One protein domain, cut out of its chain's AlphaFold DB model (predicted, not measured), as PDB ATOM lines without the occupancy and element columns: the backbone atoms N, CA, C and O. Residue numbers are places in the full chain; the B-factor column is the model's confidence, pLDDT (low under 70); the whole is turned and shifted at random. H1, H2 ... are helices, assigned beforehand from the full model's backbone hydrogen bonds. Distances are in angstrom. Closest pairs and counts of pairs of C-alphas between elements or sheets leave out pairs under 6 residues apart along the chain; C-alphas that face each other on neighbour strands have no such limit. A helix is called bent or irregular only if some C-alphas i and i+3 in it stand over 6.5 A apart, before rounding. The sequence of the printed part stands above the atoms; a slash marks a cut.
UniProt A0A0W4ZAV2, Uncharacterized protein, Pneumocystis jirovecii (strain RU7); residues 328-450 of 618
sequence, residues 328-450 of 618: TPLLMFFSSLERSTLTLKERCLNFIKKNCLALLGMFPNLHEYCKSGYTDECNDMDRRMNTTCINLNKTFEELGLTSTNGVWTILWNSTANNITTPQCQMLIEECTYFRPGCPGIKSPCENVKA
ATOM      1  N   THR A 328     -19.482 -31.234 -32.859       89.56
ATOM      2  CA  THR A 328     -19.029 -30.734 -34.168       89.56
ATOM      3  C   THR A 328     -17.635 -30.076 -34.104       89.56
ATOM      4  O   THR A 328     -16.786 -30.458 -34.914       89.56
ATOM      5  N   PRO A 329     -17.330 -29.152 -33.161       89.81
ATOM      6  CA  PRO A 329     -15.968 -28.637 -32.983       89.81
ATOM      7  C   PRO A 329     -14.929 -29.726 -32.695       89.81
ATOM      8  O   PRO A 329     -13.848 -29.686 -33.281       89.81
ATOM      9  N   LEU A 330     -15.256 -30.723 -31.859       89.81
ATOM     10  CA  LEU A 330     -14.362 -31.854 -31.591       89.81
ATOM     11  C   LEU A 330     -14.046 -32.631 -32.866       89.81
ATOM     12  O   LEU A 330     -12.879 -32.853 -33.180       89.81
ATOM     13  N   LEU A 331     -15.067 -33.021 -33.633       90.75
ATOM     14  CA  LEU A 331     -14.856 -33.766 -34.870       90.75
ATOM     15  C   LEU A 331     -14.032 -32.956 -35.878       90.75
ATOM     16  O   LEU A 331     -13.146 -33.512 -36.524       90.75
ATOM     17  N   MET A 332     -14.268 -31.646 -35.990       90.56
ATOM     18  CA  MET A 332     -13.457 -30.767 -36.839       90.56
ATOM     19  C   MET A 332     -12.004 -30.692 -36.378       90.56
ATOM     20  O   MET A 332     -11.102 -30.754 -37.216       90.56
ATOM     21  N   PHE A 333     -11.778 -30.585 -35.070       91.06
ATOM     22  CA  PHE A 333     -10.449 -30.598 -34.478       91.06
ATOM     23  C   PHE A 333      -9.718 -31.899 -34.823       91.06
ATOM     24  O   PHE A 333      -8.683 -31.849 -35.487       91.06
ATOM     25  N   PHE A 334     -10.297 -33.058 -34.493       89.62
ATOM     26  CA  PHE A 334      -9.705 -34.370 -34.779       89.62
ATOM     27  C   PHE A 334      -9.433 -34.585 -36.268       89.62
ATOM     28  O   PHE A 334      -8.341 -35.007 -36.649       89.62
ATOM     29  N   SER A 335     -10.391 -34.223 -37.122       91.31
ATOM     30  CA  SER A 335     -10.250 -34.336 -38.578       91.31
ATOM     31  C   SER A 335      -9.154 -33.423 -39.131       91.31
ATOM     32  O   SER A 335      -8.548 -33.726 -40.156       91.31
ATOM     33  N   SER A 336      -8.873 -32.306 -38.456       89.38
ATOM     34  CA  SER A 336      -7.841 -31.353 -38.863       89.38
ATOM     35  C   SER A 336      -6.446 -31.704 -38.337       89.38
ATOM     36  O   SER A 336      -5.464 -31.206 -38.888       89.38
ATOM     37  N   LEU A 337      -6.331 -32.558 -37.312       84.50
ATOM     38  CA  LEU A 337      -5.038 -33.048 -36.815       84.50
ATOM     39  C   LEU A 337      -4.352 -33.984 -37.819       84.50
ATOM     40  O   LEU A 337      -3.123 -34.003 -37.914       84.50
ATOM     41  N   GLU A 338      -5.132 -34.740 -38.595       79.06
ATOM     42  CA  GLU A 338      -4.595 -35.646 -39.606       79.06
ATOM     43  C   GLU A 338      -4.012 -34.846 -40.784       79.06
ATOM     44  O   GLU A 338      -4.733 -34.221 -41.573       79.06
ATOM     45  N   ARG A 339      -2.678 -34.868 -40.914       70.31
ATOM     46  CA  ARG A 339      -1.960 -34.289 -42.058       70.31
ATOM     47  C   ARG A 339      -2.087 -35.219 -43.257       70.31
ATOM     48  O   ARG A 339      -1.272 -36.115 -43.452       70.31
ATOM     49  N   SER A 340      -3.120 -34.988 -44.053       76.81
ATOM     50  CA  SER A 340      -3.420 -35.749 -45.259       76.81
ATOM     51  C   SER A 340      -3.869 -34.813 -46.380       76.81
ATOM     52  O   SER A 340      -4.341 -33.707 -46.121       76.81
ATOM     53  N   THR A 341      -3.719 -35.254 -47.630       80.88
ATOM     54  CA  THR A 341      -4.255 -34.562 -48.814       80.88
ATOM     55  C   THR A 341      -5.767 -34.749 -48.969       80.88
ATOM     56  O   THR A 341      -6.360 -34.163 -49.870       80.88
ATOM     57  N   LEU A 342      -6.378 -35.586 -48.126       87.00
ATOM     58  CA  LEU A 342      -7.816 -35.829 -48.093       87.00
ATOM     59  C   LEU A 342      -8.600 -34.586 -47.649       87.00
ATOM     60  O   LEU A 342      -8.130 -33.771 -46.846       87.00
ATOM     61  N   THR A 343      -9.839 -34.486 -48.126       90.81
ATOM     62  CA  THR A 343     -10.800 -33.468 -47.672       90.81
ATOM     63  C   THR A 343     -11.091 -33.611 -46.176       90.81
ATOM     64  O   THR A 343     -10.850 -34.663 -45.572       90.81
ATOM     65  N   LEU A 344     -11.597 -32.555 -45.531       91.31
ATOM     66  CA  LEU A 344     -11.946 -32.628 -44.110       91.31
ATOM     67  C   LEU A 344     -13.069 -33.647 -43.872       91.31
ATOM     68  O   LEU A 344     -13.007 -34.401 -42.903       91.31
ATOM     69  N   LYS A 345     -14.032 -33.739 -44.800       94.31
ATOM     70  CA  LYS A 345     -15.054 -34.793 -44.806       94.31
ATOM     71  C   LYS A 345     -14.447 -36.197 -44.764       94.31
ATOM     72  O   LYS A 345     -14.836 -37.009 -43.929       94.31
ATOM     73  N   GLU A 346     -13.509 -36.508 -45.655       93.12
ATOM     74  CA  GLU A 346     -12.888 -37.840 -45.719       93.12
ATOM     75  C   GLU A 346     -12.069 -38.155 -44.463       93.12
ATOM     76  O   GLU A 346     -12.126 -39.278 -43.958       93.12
ATOM     77  N   ARG A 347     -11.351 -37.164 -43.922       93.69
ATOM     78  CA  ARG A 347     -10.625 -37.299 -42.649       93.69
ATOM     79  C   ARG A 347     -11.570 -37.563 -41.480       93.69
ATOM     80  O   ARG A 347     -11.305 -38.456 -40.682       93.69
ATOM     81  N   CYS A 348     -12.717 -36.889 -41.433       93.81
ATOM     82  CA  CYS A 348     -13.757 -37.157 -40.440       93.81
ATOM     83  C   CYS A 348     -14.285 -38.590 -40.521       93.81
ATOM     84  O   CYS A 348     -14.317 -39.299 -39.515       93.81
ATOM     85  N   LEU A 349     -14.620 -39.065 -41.724       93.12
ATOM     86  CA  LEU A 349     -15.079 -40.442 -41.929       93.12
ATOM     87  C   LEU A 349     -14.020 -41.466 -41.492       93.12
ATOM     88  O   LEU A 349     -14.342 -42.470 -40.853       93.12
ATOM     89  N   ASN A 350     -12.750 -41.202 -41.802       91.12
ATOM     90  CA  ASN A 350     -11.639 -42.046 -41.374       91.12
ATOM     91  C   ASN A 350     -11.465 -42.044 -39.853       91.12
ATOM     92  O   ASN A 350     -11.280 -43.114 -39.271       91.12
ATOM     93  N   PHE A 351     -11.555 -40.876 -39.215       90.75
ATOM     94  CA  PHE A 351     -11.498 -40.743 -37.765       90.75
ATOM     95  C   PHE A 351     -12.607 -41.558 -37.093       90.75
ATOM     96  O   PHE A 351     -12.300 -42.374 -36.223       90.75
ATOM     97  N   ILE A 352     -13.859 -41.422 -37.549       90.06
ATOM     98  CA  ILE A 352     -14.999 -42.181 -37.011       90.06
ATOM     99  C   ILE A 352     -14.739 -43.686 -37.113       90.06
ATOM    100  O   ILE A 352     -14.875 -44.417 -36.134       90.06
ATOM    101  N   LYS A 353     -14.286 -44.149 -38.283       87.38
ATOM    102  CA  LYS A 353     -14.074 -45.575 -38.549       87.38
ATOM    103  C   LYS A 353     -12.899 -46.184 -37.780       87.38
ATOM    104  O   LYS A 353     -12.953 -47.363 -37.443       87.38
ATOM    105  N   LYS A 354     -11.809 -45.436 -37.587       84.31
ATOM    106  CA  LYS A 354     -10.527 -45.993 -37.115       84.31
ATOM    107  C   LYS A 354     -10.157 -45.592 -35.693       84.31
ATOM    108  O   LYS A 354      -9.578 -46.400 -34.980       84.31
ATOM    109  N   ASN A 355     -10.474 -44.362 -35.295       82.88
ATOM    110  CA  ASN A 355      -9.879 -43.728 -34.114       82.88
ATOM    111  C   ASN A 355     -10.919 -43.332 -33.055       82.88
ATOM    112  O   ASN A 355     -10.580 -43.234 -31.881       82.88
ATOM    113  N   CYS A 356     -12.185 -43.162 -33.439       86.12
ATOM    114  CA  CYS A 356     -13.279 -42.760 -32.546       86.12
ATOM    115  C   CYS A 356     -13.430 -43.702 -31.345       86.12
ATOM    116  O   CYS A 356     -13.539 -43.260 -30.203       86.12
ATOM    117  N   LEU A 357     -13.363 -45.016 -31.594       81.44
ATOM    118  CA  LEU A 357     -13.509 -46.028 -30.545       81.44
ATOM    119  C   LEU A 357     -12.390 -45.961 -29.492       81.44
ATOM    120  O   LEU A 357     -12.625 -46.288 -28.334       81.44
ATOM    121  N   ALA A 358     -11.195 -45.490 -29.865       78.25
ATOM    122  CA  ALA A 358     -10.079 -45.329 -28.933       78.25
ATOM    123  C   ALA A 358     -10.292 -44.173 -27.936       78.25
ATOM    124  O   ALA A 358      -9.615 -44.118 -26.914       78.25
ATOM    125  N   LEU A 359     -11.238 -43.270 -28.219       78.38
ATOM    126  CA  LEU A 359     -11.579 -42.115 -27.386       78.38
ATOM    127  C   LEU A 359     -12.901 -42.303 -26.624       78.38
ATOM    128  O   LEU A 359     -13.420 -41.353 -26.028       78.38
ATOM    129  N   LEU A 360     -13.465 -43.517 -26.636       73.94
ATOM    130  CA  LEU A 360     -14.709 -43.820 -25.934       73.94
ATOM    131  C   LEU A 360     -14.594 -43.474 -24.449       73.94
ATOM    132  O   LEU A 360     -13.677 -43.901 -23.755       73.94
ATOM    133  N   GLY A 361     -15.572 -42.712 -23.969       75.12
ATOM    134  CA  GLY A 361     -15.715 -42.360 -22.564       75.12
ATOM    135  C   GLY A 361     -14.938 -41.105 -22.189       75.12
ATOM    136  O   GLY A 361     -15.337 -40.452 -21.242       75.12
ATOM    137  N   MET A 362     -13.910 -40.698 -22.949       83.31
ATOM    138  CA  MET A 362     -13.126 -39.485 -22.655       83.31
ATOM    139  C   MET A 362     -13.902 -38.192 -22.917       83.31
ATOM    140  O   MET A 362     -13.731 -37.199 -22.212       83.31
ATOM    141  N   PHE A 363     -14.739 -38.203 -23.952       85.06
ATOM    142  CA  PHE A 363     -15.567 -37.075 -24.359       85.06
ATOM    143  C   PHE A 363     -17.024 -37.537 -24.376       85.06
ATOM    144  O   PHE A 363     -17.400 -38.265 -25.300       85.06
ATOM    145  N   PRO A 364     -17.854 -37.132 -23.397       76.94
ATOM    146  CA  PRO A 364     -19.242 -37.587 -23.304       76.94
ATOM    147  C   PRO A 364     -20.026 -37.380 -24.608       76.94
ATOM    148  O   PRO A 364     -20.647 -38.309 -25.116       76.94
ATOM    149  N   ASN A 365     -19.880 -36.205 -25.227       80.06
ATOM    150  CA  ASN A 365     -20.569 -35.848 -26.472       80.06
ATOM    151  C   ASN A 365     -20.109 -36.658 -27.695       80.06
ATOM    152  O   ASN A 365     -20.853 -36.792 -28.662       80.06
ATOM    153  N   LEU A 366     -18.883 -37.185 -27.673       84.75
ATOM    154  CA  LEU A 366     -18.336 -38.012 -28.749       84.75
ATOM    155  C   LEU A 366     -18.640 -39.500 -28.527       84.75
ATOM    156  O   LEU A 366     -18.733 -40.256 -29.489       84.75
ATOM    157  N   HIS A 367     -18.804 -39.919 -27.270       84.06
ATOM    158  CA  HIS A 367     -18.939 -41.318 -26.880       84.06
ATOM    159  C   HIS A 367     -20.090 -42.025 -27.602       84.06
ATOM    160  O   HIS A 367     -19.867 -43.039 -28.264       84.06
ATOM    161  N   GLU A 368     -21.298 -41.466 -27.527       80.19
ATOM    162  CA  GLU A 368     -22.482 -42.057 -28.162       80.19
ATOM    163  C   GLU A 368     -22.415 -41.983 -29.690       80.19
ATOM    164  O   GLU A 368     -22.791 -42.932 -30.381       80.19
ATOM    165  N   TYR A 369     -21.831 -40.910 -30.229       86.94
ATOM    166  CA  TYR A 369     -21.647 -40.752 -31.669       86.94
ATOM    167  C   TYR A 369     -20.679 -41.797 -32.253       86.94
ATOM    168  O   TYR A 369     -20.940 -42.382 -33.304       86.94
ATOM    169  N   CYS A 370     -19.587 -42.104 -31.545       86.56
ATOM    170  CA  CYS A 370     -18.665 -43.165 -31.950       86.56
ATOM    171  C   CYS A 370     -19.308 -44.555 -31.897       86.56
ATOM    172  O   CYS A 370     -19.004 -45.392 -32.746       86.56
ATOM    173  N   LYS A 371     -20.166 -44.827 -30.902       84.00
ATOM    174  CA  LYS A 371     -20.844 -46.128 -30.767       84.00
ATOM    175  C   LYS A 371     -21.859 -46.372 -31.876       84.00
ATOM    176  O   LYS A 371     -21.945 -47.490 -32.376       84.00
ATOM    177  N   SER A 372     -22.635 -45.351 -32.241       84.19
ATOM    178  CA  SER A 372     -23.683 -45.481 -33.258       84.19
ATOM    179  C   SER A 372     -23.123 -45.649 -34.673       84.19
ATOM    180  O   SER A 372     -23.805 -46.186 -35.545       84.19
ATOM    181  N   GLY A 373     -21.886 -45.194 -34.912       79.62
ATOM    182  CA  GLY A 373     -21.257 -45.217 -36.232       79.62
ATOM    183  C   GLY A 373     -21.901 -44.246 -37.225       79.62
ATOM    184  O   GLY A 373     -21.718 -44.399 -38.434       79.62
ATOM    185  N   TYR A 374     -22.669 -43.266 -36.738       85.69
ATOM    186  CA  TYR A 374     -23.212 -42.197 -37.570       85.69
ATOM    187  C   TYR A 374     -22.089 -41.348 -38.169       85.69
ATOM    188  O   TYR A 374     -21.016 -41.199 -37.592       85.69
ATOM    189  N   THR A 375     -22.332 -40.813 -39.364       88.38
ATOM    190  CA  THR A 375     -21.353 -40.007 -40.112       88.38
ATOM    191  C   THR A 375     -21.958 -38.738 -40.704       88.38
ATOM    192  O   THR A 375     -21.363 -38.092 -41.567       88.38
ATOM    193  N   ASP A 376     -23.182 -38.414 -40.310       89.94
ATOM    194  CA  ASP A 376     -23.935 -37.259 -40.777       89.94
ATOM    195  C   ASP A 376     -23.253 -35.927 -40.438       89.94
ATOM    196  O   ASP A 376     -23.223 -35.047 -41.294       89.94
ATOM    197  N   GLU A 377     -22.599 -35.808 -39.280       89.31
ATOM    198  CA  GLU A 377     -21.812 -34.626 -38.905       89.31
ATOM    199  C   GLU A 377     -20.586 -34.413 -39.805       89.31
ATOM    200  O   GLU A 377     -20.133 -33.280 -39.959       89.31
ATOM    201  N   CYS A 378     -20.063 -35.467 -40.448       92.69
ATOM    202  CA  CYS A 378     -18.983 -35.323 -41.429       92.69
ATOM    203  C   CYS A 378     -19.471 -34.704 -42.748       92.69
ATOM    204  O   CYS A 378     -18.666 -34.162 -43.515       92.69
ATOM    205  N   ASN A 379     -20.772 -34.798 -43.048       88.44
ATOM    206  CA  ASN A 379     -21.327 -34.207 -44.256       88.44
ATOM    207  C   ASN A 379     -21.260 -32.678 -44.133       88.44
ATOM    208  O   ASN A 379     -21.675 -32.090 -43.140       88.44
ATOM    209  N   ASP A 380     -20.706 -32.030 -45.155       89.94
ATOM    210  CA  ASP A 380     -20.466 -30.584 -45.211       89.94
ATOM    211  C   ASP A 380     -19.383 -30.034 -44.267       89.94
ATOM    212  O   ASP A 380     -19.296 -28.814 -44.109       89.94
ATOM    213  N   MET A 381     -18.516 -30.873 -43.684       91.06
ATOM    214  CA  MET A 381     -17.440 -30.383 -42.811       91.06
ATOM    215  C   MET A 381     -16.529 -29.352 -43.474       91.06
ATOM    216  O   MET A 381     -16.218 -28.343 -42.845       91.06
ATOM    217  N   ASP A 382     -16.148 -29.547 -44.737       90.88
ATOM    218  CA  ASP A 382     -15.326 -28.580 -45.473       90.88
ATOM    219  C   ASP A 382     -16.026 -27.214 -45.594       90.88
ATOM    220  O   ASP A 382     -15.421 -26.171 -45.338       90.88
ATOM    221  N   ARG A 383     -17.331 -27.211 -45.913       93.25
ATOM    222  CA  ARG A 383     -18.133 -25.982 -45.995       93.25
ATOM    223  C   ARG A 383     -18.245 -25.315 -44.628       93.25
ATOM    224  O   ARG A 383     -18.010 -24.116 -44.531       93.25
ATOM    225  N   ARG A 384     -18.592 -26.081 -43.586       92.19
ATOM    226  CA  ARG A 384     -18.744 -25.562 -42.220       92.19
ATOM    227  C   ARG A 384     -17.424 -24.972 -41.713       92.19
ATOM    228  O   ARG A 384     -17.434 -23.843 -41.243       92.19
ATOM    229  N   MET A 385     -16.298 -25.666 -41.898       91.69
ATOM    230  CA  MET A 385     -14.970 -25.158 -41.535       91.69
ATOM    231  C   MET A 385     -14.667 -23.839 -42.251       91.69
ATOM    232  O   MET A 385     -14.291 -22.869 -41.602       91.69
ATOM    233  N   ASN A 386     -14.883 -23.761 -43.570       92.62
ATOM    234  CA  ASN A 386     -14.639 -22.529 -44.322       92.62
ATOM    235  C   ASN A 386     -15.506 -21.359 -43.821       92.62
ATOM    236  O   ASN A 386     -14.995 -20.263 -43.592       92.62
ATOM    237  N   THR A 387     -16.803 -21.593 -43.595       93.81
ATOM    238  CA  THR A 387     -17.712 -20.588 -43.026       93.81
ATOM    239  C   THR A 387     -17.258 -20.145 -41.635       93.81
ATOM    240  O   THR A 387     -17.194 -18.944 -41.378       93.81
ATOM    241  N   THR A 388     -16.872 -21.081 -40.765       92.56
ATOM    242  CA  THR A 388     -16.339 -20.774 -39.433       92.56
ATOM    243  C   THR A 388     -15.065 -19.937 -39.522       92.56
ATOM    244  O   THR A 388     -14.981 -18.906 -38.862       92.56
ATOM    245  N   CYS A 389     -14.100 -20.292 -40.380       93.12
ATOM    246  CA  CYS A 389     -12.873 -19.505 -40.542       93.12
ATOM    247  C   CYS A 389     -13.160 -18.064 -41.014       93.12
ATOM    248  O   CYS A 389     -12.509 -17.126 -40.552       93.12
ATOM    249  N   ILE A 390     -14.117 -17.874 -41.935       93.50
ATOM    250  CA  ILE A 390     -14.523 -16.544 -42.425       93.50
ATOM    251  C   ILE A 390     -15.165 -15.732 -41.296       93.50
ATOM    252  O   ILE A 390     -14.772 -14.587 -41.068       93.50
ATOM    253  N   ASN A 391     -16.111 -16.330 -40.570       93.12
ATOM    254  CA  ASN A 391     -16.812 -15.667 -39.474       93.12
ATOM    255  C   ASN A 391     -15.853 -15.282 -38.344       93.12
ATOM    256  O   ASN A 391     -15.877 -14.138 -37.906       93.12
ATOM    257  N   LEU A 392     -14.949 -16.183 -37.947       92.06
ATOM    258  CA  LEU A 392     -13.931 -15.904 -36.932       92.06
ATOM    259  C   LEU A 392     -13.032 -14.733 -37.324       92.06
ATOM    260  O   LEU A 392     -12.808 -13.835 -36.520       92.06
ATOM    261  N   ASN A 393     -12.537 -14.706 -38.565       90.94
ATOM    262  CA  ASN A 393     -11.721 -13.587 -39.040       90.94
ATOM    263  C   ASN A 393     -12.483 -12.261 -38.986       90.94
ATOM    264  O   ASN A 393     -11.923 -11.264 -38.535       90.94
ATOM    265  N   LYS A 394     -13.758 -12.265 -39.391       91.12
ATOM    266  CA  LYS A 394     -14.622 -11.088 -39.307       91.12
ATOM    267  C   LYS A 394     -14.805 -10.635 -37.856       91.12
ATOM    268  O   LYS A 394     -14.611  -9.461 -37.564       91.12
ATOM    269  N   THR A 395     -15.088 -11.558 -36.938       90.75
ATOM    270  CA  THR A 395     -15.196 -11.267 -35.502       90.75
ATOM    271  C   THR A 395     -13.894 -10.690 -34.945       90.75
ATOM    272  O   THR A 395     -13.922  -9.705 -34.213       90.75
ATOM    273  N   PHE A 396     -12.733 -11.235 -35.319       89.25
ATOM    274  CA  PHE A 396     -11.449 -10.672 -34.900       89.25
ATOM    275  C   PHE A 396     -11.205  -9.272 -35.462       89.25
ATOM    276  O   PHE A 396     -10.618  -8.446 -34.770       89.25
ATOM    277  N   GLU A 397     -11.630  -8.988 -36.690       87.25
ATOM    278  CA  GLU A 397     -11.522  -7.656 -37.287       87.25
ATOM    279  C   GLU A 397     -12.431  -6.642 -36.584       87.25
ATOM    280  O   GLU A 397     -11.953  -5.584 -36.176       87.25
ATOM    281  N   GLU A 398     -13.698  -6.996 -36.355       86.12
ATOM    282  CA  GLU A 398     -14.681  -6.169 -35.637       86.12
ATOM    283  C   GLU A 398     -14.233  -5.862 -34.201       86.12
ATOM    284  O   GLU A 398     -14.403  -4.745 -33.712       86.12
ATOM    285  N   LEU A 399     -13.597  -6.834 -33.543       82.00
ATOM    286  CA  LEU A 399     -13.018  -6.670 -32.211       82.00
ATOM    287  C   LEU A 399     -11.632  -6.003 -32.230       82.00
ATOM    288  O   LEU A 399     -11.049  -5.807 -31.170       82.00
ATOM    289  N   GLY A 400     -11.059  -5.673 -33.393       83.50
ATOM    290  CA  GLY A 400      -9.724  -5.073 -33.512       83.50
ATOM    291  C   GLY A 400      -8.557  -6.015 -33.170       83.50
ATOM    292  O   GLY A 400      -7.417  -5.576 -33.031       83.50
ATOM    293  N   LEU A 401      -8.806  -7.318 -33.058       84.94
ATOM    294  CA  LEU A 401      -7.846  -8.353 -32.657       84.94
ATOM    295  C   LEU A 401      -6.941  -8.833 -33.796       84.94
ATOM    296  O   LEU A 401      -6.049  -9.654 -33.577       84.94
ATOM    297  N   THR A 402      -7.106  -8.302 -35.006       83.38
ATOM    298  CA  THR A 402      -6.188  -8.547 -36.130       83.38
ATOM    299  C   THR A 402      -4.812  -7.908 -35.920       83.38
ATOM    300  O   THR A 402      -3.832  -8.360 -36.510       83.38
ATOM    301  N   SER A 403      -4.701  -6.909 -35.033       74.62
ATOM    302  CA  SER A 403      -3.433  -6.264 -34.672       74.62
ATOM    303  C   SER A 403      -3.168  -6.311 -33.164       74.62
ATOM    304  O   SER A 403      -4.087  -6.199 -32.354       74.62
ATOM    305  N   THR A 404      -1.894  -6.408 -32.768       64.44
ATOM    306  CA  THR A 404      -1.485  -6.312 -31.351       64.44
ATOM    307  C   THR A 404      -1.804  -4.943 -30.749       64.44
ATOM    308  O   THR A 404      -2.049  -4.835 -29.551       64.44
ATOM    309  N   ASN A 405      -1.868  -3.894 -31.573       64.62
ATOM    310  CA  ASN A 405      -2.269  -2.557 -31.136       64.62
ATOM    311  C   ASN A 405      -3.742  -2.506 -30.706       64.62
ATOM    312  O   ASN A 405      -4.063  -1.818 -29.739       64.62
ATOM    313  N   GLY A 406      -4.630  -3.252 -31.371       58.97
ATOM    314  CA  GLY A 406      -6.045  -3.295 -31.002       58.97
ATOM    315  C   GLY A 406      -6.284  -3.883 -29.611       58.97
ATOM    316  O   GLY A 406      -7.077  -3.325 -28.860       58.97
ATOM    317  N   VAL A 407      -5.511  -4.901 -29.206       65.75
ATOM    318  CA  VAL A 407      -5.540  -5.461 -27.837       65.75
ATOM    319  C   VAL A 407      -5.342  -4.366 -26.788       65.75
ATOM    320  O   VAL A 407      -6.080  -4.281 -25.810       65.75
ATOM    321  N   TRP A 408      -4.367  -3.488 -27.002       65.81
ATOM    322  CA  TRP A 408      -4.031  -2.442 -26.041       65.81
ATOM    323  C   TRP A 408      -5.010  -1.276 -26.044       65.81
ATOM    324  O   TRP A 408      -5.323  -0.752 -24.974       65.81
ATOM    325  N   THR A 409      -5.537  -0.913 -27.214       62.12
ATOM    326  CA  THR A 409      -6.638   0.049 -27.316       62.12
ATOM    327  C   THR A 409      -7.838  -0.420 -26.489       62.12
ATOM    328  O   THR A 409      -8.380   0.365 -25.717       62.12
ATOM    329  N   ILE A 410      -8.203  -1.705 -26.566       60.25
ATOM    330  CA  ILE A 410      -9.310  -2.284 -25.785       60.25
ATOM    331  C   ILE A 410      -9.006  -2.258 -24.283       60.25
ATOM    332  O   ILE A 410      -9.855  -1.885 -23.484       60.25
ATOM    333  N   LEU A 411      -7.790  -2.624 -23.876       65.06
ATOM    334  CA  LEU A 411      -7.444  -2.741 -22.455       65.06
ATOM    335  C   LEU A 411      -7.454  -1.405 -21.698       65.06
ATOM    336  O   LEU A 411      -7.788  -1.373 -20.503       65.06
ATOM    337  N   TRP A 412      -7.063  -0.322 -22.375       60.75
ATOM    338  CA  TRP A 412      -6.720   0.942 -21.721       60.75
ATOM    339  C   TRP A 412      -7.588   2.140 -22.120       60.75
ATOM    340  O   TRP A 412      -7.742   3.035 -21.285       60.75
ATOM    341  N   ASN A 413      -8.164   2.161 -23.330       55.78
ATOM    342  CA  ASN A 413      -8.922   3.319 -23.824       55.78
ATOM    343  C   ASN A 413     -10.438   3.205 -23.645       55.78
ATOM    344  O   ASN A 413     -11.125   4.207 -23.839       55.78
ATOM    345  N   SER A 414     -10.981   2.050 -23.250       50.66
ATOM    346  CA  SER A 414     -12.426   1.906 -23.073       50.66
ATOM    347  C   SER A 414     -12.841   1.821 -21.598       50.66
ATOM    348  O   SER A 414     -12.283   1.081 -20.787       50.66
ATOM    349  N   THR A 415     -13.858   2.610 -21.241       45.78
ATOM    350  CA  THR A 415     -14.729   2.355 -20.082       45.78
ATOM    351  C   THR A 415     -15.689   1.190 -20.350       45.78
ATOM    352  O   THR A 415     -16.228   0.617 -19.412       45.78
ATOM    353  N   ALA A 416     -15.853   0.800 -21.618       46.81
ATOM    354  CA  ALA A 416     -16.569  -0.390 -22.056       46.81
ATOM    355  C   ALA A 416     -15.557  -1.479 -22.445       46.81
ATOM    356  O   ALA A 416     -15.036  -1.484 -23.562       46.81
ATOM    357  N   ASN A 417     -15.209  -2.387 -21.532       54.22
ATOM    358  CA  ASN A 417     -14.539  -3.621 -21.949       54.22
ATOM    359  C   ASN A 417     -15.529  -4.363 -22.876       54.22
ATOM    360  O   ASN A 417     -16.477  -4.969 -22.395       54.22
ATOM    361  N   ASN A 418     -15.350  -4.279 -24.199       62.25
ATOM    362  CA  ASN A 418     -16.301  -4.834 -25.179       62.25
ATOM    363  C   ASN A 418     -16.269  -6.370 -25.273       62.25
ATOM    364  O   ASN A 418     -17.014  -6.937 -26.068       62.25
ATOM    365  N   ILE A 419     -15.375  -7.026 -24.523       77.31
ATOM    366  CA  ILE A 419     -15.213  -8.480 -24.527       77.31
ATOM    367  C   ILE A 419     -15.514  -9.025 -23.134       77.31
ATOM    368  O   ILE A 419     -14.836  -8.688 -22.161       77.31
ATOM    369  N   THR A 420     -16.544  -9.861 -23.075       79.31
ATOM    370  CA  THR A 420     -17.091 -10.476 -21.864       79.31
ATOM    371  C   THR A 420     -16.341 -11.757 -21.481       79.31
ATOM    372  O   THR A 420     -15.633 -12.339 -22.311       79.31
ATOM    373  N   THR A 421     -16.503 -12.260 -20.246       82.31
ATOM    374  CA  THR A 421     -15.944 -13.586 -19.874       82.31
ATOM    375  C   THR A 421     -16.443 -14.703 -20.799       82.31
ATOM    376  O   THR A 421     -15.599 -15.451 -21.300       82.31
ATOM    377  N   PRO A 422     -17.758 -14.811 -21.099       81.44
ATOM    378  CA  PRO A 422     -18.254 -15.814 -22.043       81.44
ATOM    379  C   PRO A 422     -17.661 -15.674 -23.451       81.44
ATOM    380  O   PRO A 422     -17.330 -16.674 -24.083       81.44
ATOM    381  N   GLN A 423     -17.456 -14.446 -23.943       87.00
ATOM    382  CA  GLN A 423     -16.789 -14.235 -25.233       87.00
ATOM    383  C   GLN A 423     -15.323 -14.675 -25.194       87.00
ATOM    384  O   GLN A 423     -14.856 -15.305 -26.137       87.00
ATOM    385  N   CYS A 424     -14.598 -14.398 -24.107       88.94
ATOM    386  CA  CYS A 424     -13.234 -14.892 -23.927       88.94
ATOM    387  C   CYS A 424     -13.165 -16.421 -23.928       88.94
ATOM    388  O   CYS A 424     -12.328 -16.987 -24.627       88.94
ATOM    389  N   GLN A 425     -14.060 -17.082 -23.190       88.81
ATOM    390  CA  GLN A 425     -14.182 -18.537 -23.189       88.81
ATOM    391  C   GLN A 425     -14.409 -19.073 -24.609       88.81
ATOM    392  O   GLN A 425     -13.619 -19.890 -25.082       88.81
ATOM    393  N   MET A 426     -15.446 -18.577 -25.291       88.81
ATOM    394  CA  MET A 426     -15.824 -19.004 -26.638       88.81
ATOM    395  C   MET A 426     -14.665 -18.826 -27.621       88.81
ATOM    396  O   MET A 426     -14.240 -19.787 -28.254       88.81
ATOM    397  N   LEU A 427     -14.078 -17.627 -27.693       91.62
ATOM    398  CA  LEU A 427     -12.995 -17.340 -28.633       91.62
ATOM    399  C   LEU A 427     -11.743 -18.181 -28.341       91.62
ATOM    400  O   LEU A 427     -11.049 -18.574 -29.275       91.62
ATOM    401  N   ILE A 428     -11.433 -18.484 -27.074       91.38
ATOM    402  CA  ILE A 428     -10.302 -19.356 -26.709       91.38
ATOM    403  C   ILE A 428     -10.556 -20.811 -27.125       91.38
ATOM    404  O   ILE A 428      -9.641 -21.463 -27.642       91.38
ATOM    405  N   GLU A 429     -11.777 -21.313 -26.936       90.31
ATOM    406  CA  GLU A 429     -12.197 -22.641 -27.398       90.31
ATOM    407  C   GLU A 429     -12.122 -22.736 -28.926       90.31
ATOM    408  O   GLU A 429     -11.432 -23.608 -29.459       90.31
ATOM    409  N   GLU A 430     -12.722 -21.782 -29.638       91.50
ATOM    410  CA  GLU A 430     -12.697 -21.707 -31.101       91.50
ATOM    411  C   GLU A 430     -11.264 -21.606 -31.639       91.50
ATOM    412  O   GLU A 430     -10.869 -22.334 -32.554       91.50
ATOM    413  N   CYS A 431     -10.432 -20.767 -31.021       91.81
ATOM    414  CA  CYS A 431      -9.018 -20.654 -31.353       91.81
ATOM    415  C   CYS A 431      -8.222 -21.937 -31.128       91.81
ATOM    416  O   CYS A 431      -7.165 -22.107 -31.735       91.81
ATOM    417  N   THR A 432      -8.672 -22.827 -30.252       89.00
ATOM    418  CA  THR A 432      -7.983 -24.096 -30.013       89.00
ATOM    419  C   THR A 432      -8.456 -25.152 -31.007       89.00
ATOM    420  O   THR A 432      -7.625 -25.733 -31.707       89.00
ATOM    421  N   TYR A 433      -9.771 -25.327 -31.156       90.00
ATOM    422  CA  TYR A 433     -10.348 -26.364 -32.016       90.00
ATOM    423  C   TYR A 433     -10.201 -26.076 -33.513       90.00
ATOM    424  O   TYR A 433      -9.955 -26.999 -34.289       90.00
ATOM    425  N   PHE A 434     -10.289 -24.810 -33.936       91.75
ATOM    426  CA  PHE A 434     -10.278 -24.455 -35.361       91.75
ATOM    427  C   PHE A 434      -8.912 -24.023 -35.887       91.75
ATOM    428  O   PHE A 434      -8.700 -24.039 -37.097       91.75
ATOM    429  N   ARG A 435      -7.934 -23.702 -35.028       89.94
ATOM    430  CA  ARG A 435      -6.577 -23.326 -35.476       89.94
ATOM    431  C   ARG A 435      -5.923 -24.353 -36.415       89.94
ATOM    432  O   ARG A 435      -5.270 -23.904 -37.356       89.94
ATOM    433  N   PRO A 436      -6.061 -25.683 -36.220       87.62
ATOM    434  CA  PRO A 436      -5.510 -26.656 -37.165       87.62
ATOM    435  C   PRO A 436      -6.152 -26.593 -38.563       87.62
ATOM    436  O   PRO A 436      -5.473 -26.867 -39.549       87.62
ATOM    437  N   GLY A 437      -7.433 -26.211 -38.656       86.81
ATOM    438  CA  GLY A 437      -8.185 -26.095 -39.914       86.81
ATOM    439  C   GLY A 437      -8.195 -24.691 -40.538       86.81
ATOM    440  O   GLY A 437      -8.392 -24.561 -41.743       86.81
ATOM    441  N   CYS A 438      -7.926 -23.644 -39.752       90.25
ATOM    442  CA  CYS A 438      -7.948 -22.240 -40.164       90.25
ATOM    443  C   CYS A 438      -6.547 -21.602 -40.026       90.25
ATOM    444  O   CYS A 438      -6.255 -20.943 -39.028       90.25
ATOM    445  N   PRO A 439      -5.640 -21.708 -41.012       78.00
ATOM    446  CA  PRO A 439      -4.277 -21.180 -40.868       78.00
ATOM    447  C   PRO A 439      -4.217 -19.653 -40.652       78.00
ATOM    448  O   PRO A 439      -3.294 -19.159 -40.000       78.00
ATOM    449  N   GLY A 440      -5.211 -18.904 -41.146       84.56
ATOM    450  CA  GLY A 440      -5.278 -17.441 -41.035       84.56
ATOM    451  C   GLY A 440      -5.530 -16.900 -39.621       84.56
ATOM    452  O   GLY A 440      -5.188 -15.752 -39.352       84.56
ATOM    453  N   ILE A 441      -6.054 -17.713 -38.693       88.94
ATOM    454  CA  ILE A 441      -6.471 -17.219 -37.367       88.94
ATOM    455  C   ILE A 441      -5.362 -17.263 -36.313       88.94
ATOM    456  O   ILE A 441      -5.560 -16.802 -35.192       88.94
ATOM    457  N   LYS A 442      -4.172 -17.787 -36.641       88.44
ATOM    458  CA  LYS A 442      -3.103 -17.994 -35.650       88.44
ATOM    459  C   LYS A 442      -2.724 -16.711 -34.908       88.44
ATOM    460  O   LYS A 442      -2.647 -16.736 -33.689       88.44
ATOM    461  N   SER A 443      -2.462 -15.613 -35.618       85.88
ATOM    462  CA  SER A 443      -2.061 -14.351 -34.975       85.88
ATOM    463  C   SER A 443      -3.208 -13.717 -34.174       85.88
ATOM    464  O   SER A 443      -2.985 -13.407 -33.004       85.88
ATOM    465  N   PRO A 444      -4.433 -13.578 -34.723       89.88
ATOM    466  CA  PRO A 444      -5.583 -13.124 -33.940       89.88
ATOM    467  C   PRO A 444      -5.840 -13.943 -32.670       89.88
ATOM    468  O   PRO A 444      -6.082 -13.376 -31.612       89.88
ATOM    469  N   CYS A 445      -5.694 -15.266 -32.723       90.50
ATOM    470  CA  CYS A 445      -5.883 -16.121 -31.553       90.50
ATOM    471  C   CYS A 445      -4.877 -15.875 -30.425       90.50
ATOM    472  O   CYS A 445      -5.197 -16.030 -29.249       90.50
ATOM    473  N   GLU A 446      -3.652 -15.482 -30.757       87.00
ATOM    474  CA  GLU A 446      -2.649 -15.118 -29.753       87.00
ATOM    475  C   GLU A 446      -2.979 -13.752 -29.126       87.00
ATOM    476  O   GLU A 446      -2.747 -13.545 -27.935       87.00
ATOM    477  N   ASN A 447      -3.607 -12.857 -29.897       86.25
ATOM    478  CA  ASN A 447      -4.134 -11.584 -29.405       86.25
ATOM    479  C   ASN A 447      -5.345 -11.780 -28.481       86.25
ATOM    480  O   ASN A 447      -5.404 -11.132 -27.438       86.25
ATOM    481  N   VAL A 448      -6.260 -12.705 -28.804       89.00
ATOM    482  CA  VAL A 448      -7.371 -13.112 -27.916       89.00
ATOM    483  C   VAL A 448      -6.824 -13.568 -26.567       89.00
ATOM    484  O   VAL A 448      -7.247 -13.064 -25.531       89.00
ATOM    485  N   LYS A 449      -5.840 -14.477 -26.570       88.50
ATOM    486  CA  LYS A 449      -5.222 -14.996 -25.341       88.50
ATOM    487  C   LYS A 449      -4.601 -13.883 -24.504       88.50
ATOM    488  O   LYS A 449      -4.891 -13.790 -23.316       88.50
ATOM    489  N   ALA A 450      -3.799 -13.010 -25.121       84.62
ATOM    490  CA  ALA A 450      -3.194 -11.868 -24.434       84.62
ATOM    491  C   ALA A 450      -4.249 -10.921 -23.842       84.62
ATOM    492  O   ALA A 450      -4.099 -10.461 -22.707       84.62
TER     493      ALA A 450
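What this domain is: This is residues 328 to 450 of the 618 residues of an uncharacterized protein of Pneumocystis jirovecii (strain RU7) (UniProt A0A0W4ZAV2). At one end of this elongated domain the short helices H1 to H4 form a small cluster; from it the longest helix, H5, runs along the long axis, and H8 of the helical hairpin H7 and H8 packs on it. H6 lies at the far end, where residues 412 to 417 stick out, and the last residues of H7 reach H1 of the cluster. The printed part has 123 residues with eight named helices, H1 to H8, and no named strand; its class is all helix. It is only just loose, close to compact, with a radius of gyration of the C-alphas of 16.8 A, and spans 51 by 29 by 19 A.

How they stand to each other: H1, residues 328 to 337, touches H2, residues 344 to 354, about perpendicular at 90 degrees; their closest C-alphas, Ser 335 and Cys 348, are 4.9 A apart. H3, residues 356 to 359, meets H2 only through their link. It touches H4, residues 364 to 372, closest at the C-alphas of Cys 356 and Cys 370, 5.4 A. H5, residues 381 to 398, and H2 touch only at their ends, with C-alphas 345 and 381 closest at 5.4 A. H7, residues 421 to 433, touches H1 with residues 430 to 433 alone, closest at the C-alphas of Phe 333 and Tyr 433, 4.9 A. H8, residues 439 to 450, is the hub, touching three helices. It forms a hairpin with H7, opposite ways at a steep tilt of 36 degrees, only just past shallow; the closest C-alphas, Cys 431 and Cys 445, are 5.5 A apart. H8 touches H5 at a steep tilt of 45 degrees, the same way, closest at the C-alphas of Phe 396 and Pro 444, 6.4 A. H6, residues 404 to 413, and H8 touch only at their ends, with C-alphas 404 and 447 closest at 6.2 A. H6 and H7 are apart. In H1, H2, H5 and H7 every O i to N i+4 pair is within hydrogen-bond range, against 3 of 5 in H4, 5 of 6 in H6 and 6 of 8 in H8; H3 is too short for one.

Where its parts are: H1 begins at C-alpha 328 (-19.029, -30.734, -34.168). H5 is 25.4 A long from C-alpha 381 (-17.440, -30.383, -42.811) to C-alpha 398; H7 measures 18.5 A and H8 18.9 A. H8 ends at C-alpha 450 (-3.194, -11.868, -24.434). H8 is irregular, with C-alphas 440 and 443 7.5 A apart, and H4 only just, with C-alphas 365 and 368 6.7 A apart.

The domain as a whole: The two C-alphas farthest apart, Ser 372 and Asn 413, are 51.8 A apart. The printed part has no cut and no long link. Mean pLDDT of the printed part is 83.7; residues 404 to 418 are under 70.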